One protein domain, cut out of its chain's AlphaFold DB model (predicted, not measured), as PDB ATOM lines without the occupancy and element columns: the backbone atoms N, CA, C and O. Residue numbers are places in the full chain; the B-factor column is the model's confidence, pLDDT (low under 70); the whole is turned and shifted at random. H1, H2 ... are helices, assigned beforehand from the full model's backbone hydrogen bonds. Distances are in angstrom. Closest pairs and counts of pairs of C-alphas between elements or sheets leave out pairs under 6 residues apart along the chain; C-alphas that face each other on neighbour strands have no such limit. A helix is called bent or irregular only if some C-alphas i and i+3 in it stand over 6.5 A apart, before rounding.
ATOM      1  N   GLU A   4     187.378 188.445 239.170       94.12
ATOM      2  CA  GLU A   4     187.212 187.427 240.205       94.12
ATOM      3  C   GLU A   4     187.780 186.093 239.723       94.12
ATOM      4  O   GLU A   4     188.606 185.492 240.406       94.12
ATOM      5  N   SER A   5     187.429 185.679 238.495       94.75
ATOM      6  CA  SER A   5     187.976 184.452 237.907       94.75
ATOM      7  C   SER A   5     189.502 184.495 237.803       94.75
ATOM      8  O   SER A   5     190.151 183.498 238.092       94.75
ATOM      9  N   ARG A   6     190.087 185.656 237.472       91.56
ATOM     10  CA  ARG A   6     191.545 185.821 237.362       91.56
ATOM     11  C   ARG A   6     192.241 185.757 238.712       91.56
ATOM     12  O   ARG A   6     193.313 185.178 238.781       91.56
ATOM     13  N   LEU A   7     191.659 186.353 239.752       93.44
ATOM     14  CA  LEU A   7     192.237 186.367 241.097       93.44
ATOM     15  C   LEU A   7     192.196 184.981 241.750       93.44
ATOM     16  O   LEU A   7     193.145 184.599 242.431       93.44
ATOM     17  N   VAL A   8     191.130 184.213 241.520       95.06
ATOM     18  CA  VAL A   8     190.989 182.860 242.085       95.06
ATOM     19  C   VAL A   8     191.921 181.862 241.398       95.06
ATOM     20  O   VAL A   8     192.481 180.999 242.065       95.06
ATOM     21  N   THR A   9     192.129 181.985 240.084       96.19
ATOM     22  CA  THR A   9     193.004 181.073 239.326       96.19
ATOM     23  C   THR A   9     194.446 181.570 239.198       96.19
ATOM     24  O   THR A   9     195.209 181.003 238.417       96.19
ATOM     25  N   TYR A  10     194.822 182.659 239.874       94.75
ATOM     26  CA  TYR A  10     196.178 183.206 239.799       94.75
ATOM     27  C   TYR A  10     197.169 182.316 240.555       94.75
ATOM     28  O   TYR A  10     196.860 181.809 241.634       94.75
ATOM     29  N   ASP A  11     198.381 182.154 240.021       96.56
ATOM     30  CA  ASP A  11     199.452 181.414 240.696       96.56
ATOM     31  C   ASP A  11     200.093 182.268 241.799       96.56
ATOM     32  O   ASP A  11     201.148 182.885 241.633       96.56
ATOM     33  N   TRP A  12     199.433 182.315 242.953       95.75
ATOM     34  CA  TRP A  12     199.915 183.060 244.111       95.75
ATOM     35  C   TRP A  12     201.241 182.527 244.667       95.75
ATOM     36  O   TRP A  12     201.982 183.299 245.263       95.75
ATOM     37  N   ALA A  13     201.573 181.248 244.462       95.88
ATOM     38  CA  ALA A  13     202.797 180.665 245.009       95.88
ATOM     39  C   ALA A  13     204.046 181.175 244.276       95.88
ATOM     40  O   ALA A  13     205.039 181.508 244.922       95.88
ATOM     41  N   ASN A  14     203.984 181.283 242.945       97.25
ATOM     42  CA  ASN A  14     205.153 181.646 242.137       97.25
ATOM     43  C   ASN A  14     205.088 183.054 241.529       97.25
ATOM     44  O   ASN A  14     206.086 183.516 240.974       97.25
ATOM     45  N   GLN A  15     203.938 183.737 241.561       96.00
ATOM     46  CA  GLN A  15     203.751 185.036 240.894       96.00
ATOM     47  C   GLN A  15     203.320 186.173 241.831       96.00
ATOM     48  O   GLN A  15     203.038 187.277 241.354       96.00
ATOM     49  N   PHE A  16     203.320 185.962 243.152       95.25
ATOM     50  CA  PHE A  16     202.946 187.004 244.115       95.25
ATOM     51  C   PHE A  16     203.758 188.297 243.949       95.25
ATOM     52  O   PHE A  16     203.177 189.381 243.891       95.25
ATOM     53  N   ASP A  17     205.078 188.204 243.770       94.69
ATOM     54  CA  ASP A  17     205.939 189.382 243.589       94.69
ATOM     55  C   ASP A  17     205.597 190.168 242.318       94.69
ATOM     56  O   ASP A  17     205.640 191.404 242.289       94.69
ATOM     57  N   SER A  18     205.231 189.457 241.249       92.81
ATOM     58  CA  SER A  18     204.816 190.078 239.993       92.81
ATOM     59  C   SER A  18     203.507 190.833 240.182       92.81
ATOM     60  O   SER A  18     203.424 192.008 239.811       92.81
ATOM     61  N   PHE A  19     202.529 190.201 240.837       92.00
ATOM     62  CA  PHE A  19     201.277 190.842 241.217       92.00
ATOM     63  C   PHE A  19     201.533 192.088 242.068       92.00
ATOM     64  O   PHE A  19     201.119 193.180 241.688       92.00
ATOM     65  N   GLN A  20     202.303 191.970 243.152       91.19
ATOM     66  CA  GLN A  20     202.603 193.088 244.042       91.19
ATOM     67  C   GLN A  20     203.282 194.245 243.297       91.19
ATOM     68  O   GLN A  20     202.924 195.409 243.490       91.19
ATOM     69  N   ARG A  21     204.250 193.952 242.425       89.31
ATOM     70  CA  ARG A  21     204.931 194.964 241.607       89.31
ATOM     71  C   ARG A  21     203.963 195.675 240.664       89.31
ATOM     72  O   ARG A  21     204.023 196.900 240.577       89.31
ATOM     73  N   ILE A  22     203.096 194.931 239.976       88.56
ATOM     74  CA  ILE A  22     202.113 195.494 239.041       88.56
ATOM     75  C   ILE A  22     201.070 196.311 239.802       88.56
ATOM     76  O   ILE A  22     200.781 197.425 239.399       88.56
ATOM     77  N   THR A  23     200.564 195.842 240.939       86.81
ATOM     78  CA  THR A  23     199.596 196.606 241.739       86.81
ATOM     79  C   THR A  23     200.213 197.873 242.337       86.81
ATOM     80  O   THR A  23     199.535 198.887 242.445       86.81
ATOM     81  N   ARG A  24     201.504 197.853 242.701       85.00
ATOM     82  CA  ARG A  24     202.194 199.025 243.273       85.00
ATOM     83  C   ARG A  24     202.660 200.052 242.242       85.00
ATOM     84  O   ARG A  24     202.887 201.197 242.616       85.00
ATOM     85  N   ARG A  25     202.909 199.639 240.998       85.00
ATOM     86  CA  ARG A  25     203.436 200.513 239.928       85.00
ATOM     87  C   ARG A  25     202.469 200.721 238.770       85.00
ATOM     88  O   ARG A  25     202.764 201.513 237.882       85.00
ATOM     89  N   GLY A  26     201.379 199.971 238.742       85.25
ATOM     90  CA  GLY A  26     200.389 200.016 237.682       85.25
ATOM     91  C   GLY A  26     199.655 201.347 237.655       85.25
ATOM     92  O   GLY A  26     199.649 202.103 238.632       85.25
ATOM     93  N   SER A  27     199.031 201.619 236.515       86.56
ATOM     94  CA  SER A  27     198.054 202.690 236.418       86.56
ATOM     95  C   SER A  27     196.709 202.220 236.969       86.56
ATOM     96  O   SER A  27     196.366 201.034 236.953       86.56
ATOM     97  N   PHE A  28     195.943 203.164 237.495       86.12
ATOM     98  CA  PHE A  28     194.549 202.969 237.852       86.12
ATOM     99  C   PHE A  28     193.707 204.011 237.129       86.12
ATOM    100  O   PHE A  28     194.172 205.101 236.796       86.12
ATOM    101  N   LYS A  29     192.447 203.664 236.887       88.25
ATOM    102  CA  LYS A  29     191.498 204.535 236.208       88.25
ATOM    103  C   LYS A  29     190.629 205.245 237.249       88.25
ATOM    104  O   LYS A  29     189.748 204.596 237.818       88.25
ATOM    105  N   PRO A  30     190.872 206.532 237.556       84.44
ATOM    106  CA  PRO A  30     190.052 207.272 238.502       84.44
ATOM    107  C   PRO A  30     188.700 207.590 237.860       84.44
ATOM    108  O   PRO A  30     188.548 208.570 237.136       84.44
ATOM    109  N   LEU A  31     187.699 206.752 238.112       86.75
ATOM    110  CA  LEU A  31     186.324 207.076 237.747       86.75
ATOM    111  C   LEU A  31     185.782 208.065 238.782       86.75
ATOM    112  O   LEU A  31     185.446 207.678 239.903       86.75
ATOM    113  N   CYS A  32     185.736 209.346 238.422       85.81
ATOM    114  CA  CYS A  32     185.233 210.388 239.309       85.81
ATOM    115  C   CYS A  32     183.735 210.595 239.081       85.81
ATOM    116  O   CYS A  32     183.281 210.858 237.964       85.81
ATOM    117  N   TRP A  33     182.971 210.516 240.166       91.12
ATOM    118  CA  TRP A  33     181.525 210.704 240.158       91.12
ATOM    119  C   TRP A  33     181.179 212.079 240.727       91.12
ATOM    120  O   TRP A  33     181.666 212.465 241.789       91.12
ATOM    121  N   GLY A  34     180.346 212.832 240.011       90.44
ATOM    122  CA  GLY A  34     179.830 214.117 240.479       90.44
ATOM    123  C   GLY A  34     178.713 213.956 241.515       90.44
ATOM    124  O   GLY A  34     178.162 212.873 241.699       90.44
ATOM    125  N   ALA A  35     178.301 215.066 242.136       91.19
ATOM    126  CA  ALA A  35     177.250 215.085 243.164       91.19
ATOM    127  C   ALA A  35     175.900 214.499 242.702       91.19
ATOM    128  O   ALA A  35     175.113 214.028 243.516       91.19
ATOM    129  N   LYS A  36     175.632 214.507 241.391       92.88
ATOM    130  CA  LYS A  36     174.426 213.922 240.784       92.88
ATOM    131  C   LYS A  36     174.582 212.440 240.410       92.88
ATOM    132  O   LYS A  36     173.769 211.930 239.650       92.88
ATOM    133  N   ASN A  37     175.625 211.761 240.900       90.56
ATOM    134  CA  ASN A  37     175.989 210.393 240.516       90.56
ATOM    135  C   ASN A  37     176.165 210.218 238.994       90.56
ATOM    136  O   ASN A  37     175.841 209.183 238.418       90.56
ATOM    137  N   THR A  38     176.669 211.253 238.330       93.00
ATOM    138  CA  THR A  38     177.040 211.218 236.915       93.00
ATOM    139  C   THR A  38     178.553 211.163 236.808       93.00
ATOM    140  O   THR A  38     179.240 211.901 237.523       93.00
ATOM    141  N   LEU A  39     179.072 210.321 235.914       91.75
ATOM    142  CA  LEU A  39     180.499 210.312 235.612       91.75
ATOM    143  C   LEU A  39     180.909 211.697 235.099       91.75
ATOM    144  O   LEU A  39     180.227 212.276 234.250       91.75
ATOM    145  N   ILE A  40     181.989 212.245 235.646       91.19
ATOM    146  CA  ILE A  40     182.515 213.531 235.188       91.19
ATOM    147  C   ILE A  40     183.147 213.303 233.806       91.19
ATOM    148  O   ILE A  40     184.034 212.452 233.694       91.19
ATOM    149  N   PRO A  41     182.711 214.029 232.759       90.25
ATOM    150  CA  PRO A  41     183.197 213.803 231.404       90.25
ATOM    151  C   PRO A  41     184.702 214.057 231.310       90.25
ATOM    152  O   PRO A  41     185.236 214.966 231.949       90.25
ATOM    153  N   GLY A  42     185.382 213.240 230.510       87.56
ATOM    154  CA  GLY A  42     186.832 213.272 230.348       87.56
ATOM    155  C   GLY A  42     187.591 212.410 231.360       87.56
ATOM    156  O   GLY A  42     188.723 212.024 231.077       87.56
ATOM    157  N   THR A  43     186.991 212.039 232.499       89.38
ATOM    158  CA  THR A  43     187.665 211.204 233.518       89.38
ATOM    159  C   THR A  43     187.796 209.744 233.093       89.38
ATOM    160  O   THR A  43     188.721 209.045 233.502       89.38
ATOM    161  N   GLU A  44     186.952 209.303 232.166       87.62
ATOM    162  CA  GLU A  44     187.023 208.008 231.503       87.62
ATOM    163  C   GLU A  44     188.258 207.831 230.608       87.62
ATOM    164  O   GLU A  44     188.528 206.708 230.183       87.62
ATOM    165  N   TYR A  45     189.017 208.889 230.324       88.62
ATOM    166  CA  TYR A  45     190.260 208.806 229.548       88.62
ATOM    167  C   TYR A  45     191.508 209.075 230.394       88.62
ATOM    168  O   TYR A  45     192.623 208.994 229.883       88.62
ATOM    169  N   ILE A  46     191.341 209.377 231.684       89.19
ATOM    170  CA  ILE A  46     192.457 209.651 232.587       89.19
ATOM    171  C   ILE A  46     193.009 208.327 233.116       89.19
ATOM    172  O   ILE A  46     192.269 207.489 233.634       89.19
ATOM    173  N   GLU A  47     194.327 208.167 233.037       89.56
ATOM    174  CA  GLU A  47     195.065 207.134 233.757       89.56
ATOM    175  C   GLU A  47     195.944 207.786 234.822       89.56
ATOM    176  O   GLU A  47     196.807 208.616 234.530       89.56
ATOM    177  N   ALA A  48     195.719 207.408 236.075       85.94
ATOM    178  CA  ALA A  48     196.512 207.870 237.200       85.94
ATOM    179  C   ALA A  48     197.557 206.818 237.572       85.94
ATOM    180  O   ALA A  48     197.328 205.617 237.454       85.94
ATOM    181  N   HIS A  49     198.708 207.277 238.046       88.56
ATOM    182  CA  HIS A  49     199.805 206.420 238.478       88.56
ATOM    183  C   HIS A  49     200.047 206.624 239.968       88.56
ATOM    184  O   HIS A  49     199.817 207.713 240.501       88.56
ATOM    185  N   SER A  50     200.514 205.582 240.655       82.12
ATOM    186  CA  SER A  50     200.913 205.730 242.052       82.12
ATOM    187  C   SER A  50     202.032 206.777 242.177       82.12
ATOM    188  O   SER A  50     203.007 206.718 241.421       82.12
TER     189      SER A  50
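Overview. This is residues 4 to 50 of the 136 residues of an uncharacterized protein of Lutzomyia longipalpis (UniProt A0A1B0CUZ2). An extended, open piece: helix H2 and, off its first end, the small helix H1 make one arm, and a long loop without named elements, residues 26 to 50, runs away from H2 and folds back on itself. Residues 4 to 9 and 12 to 18 stick out free. The printed part has 47 residues with two named helices, H1 then H2, and no named strand; the class is all helix, though only 19 residues are in named elements. It is extended, with a radius of gyration of the C-alphas of 15.1 A, spanning 44 by 22 by 15 A.

Along the chain. H2, residues 12 to 25, is 18.3 A long, from C-alpha 12 at (199.915, 183.060, 244.111) to C-alpha 25 at (203.436, 200.513, 239.928). It is irregular: C-alphas 14 and 17 are 7.9 A apart. H1, residues 4 to 8, is 6.2 A long.

Arrangement. H1 and H2 are apart, joined by a tight link of 3 residues. Residues 27 to 28 pair with 48 to 49, antiparallel. The O i to N i+4 pair of H1 is within hydrogen-bond range; in H2, 7 of 10 are.

Size, cuts and confidence. The C-alphas farthest apart, of Asn 14 and Lys 36, are 44.6 A apart. The printed part has no cut, and no printed residue is under 70 in pLDDT.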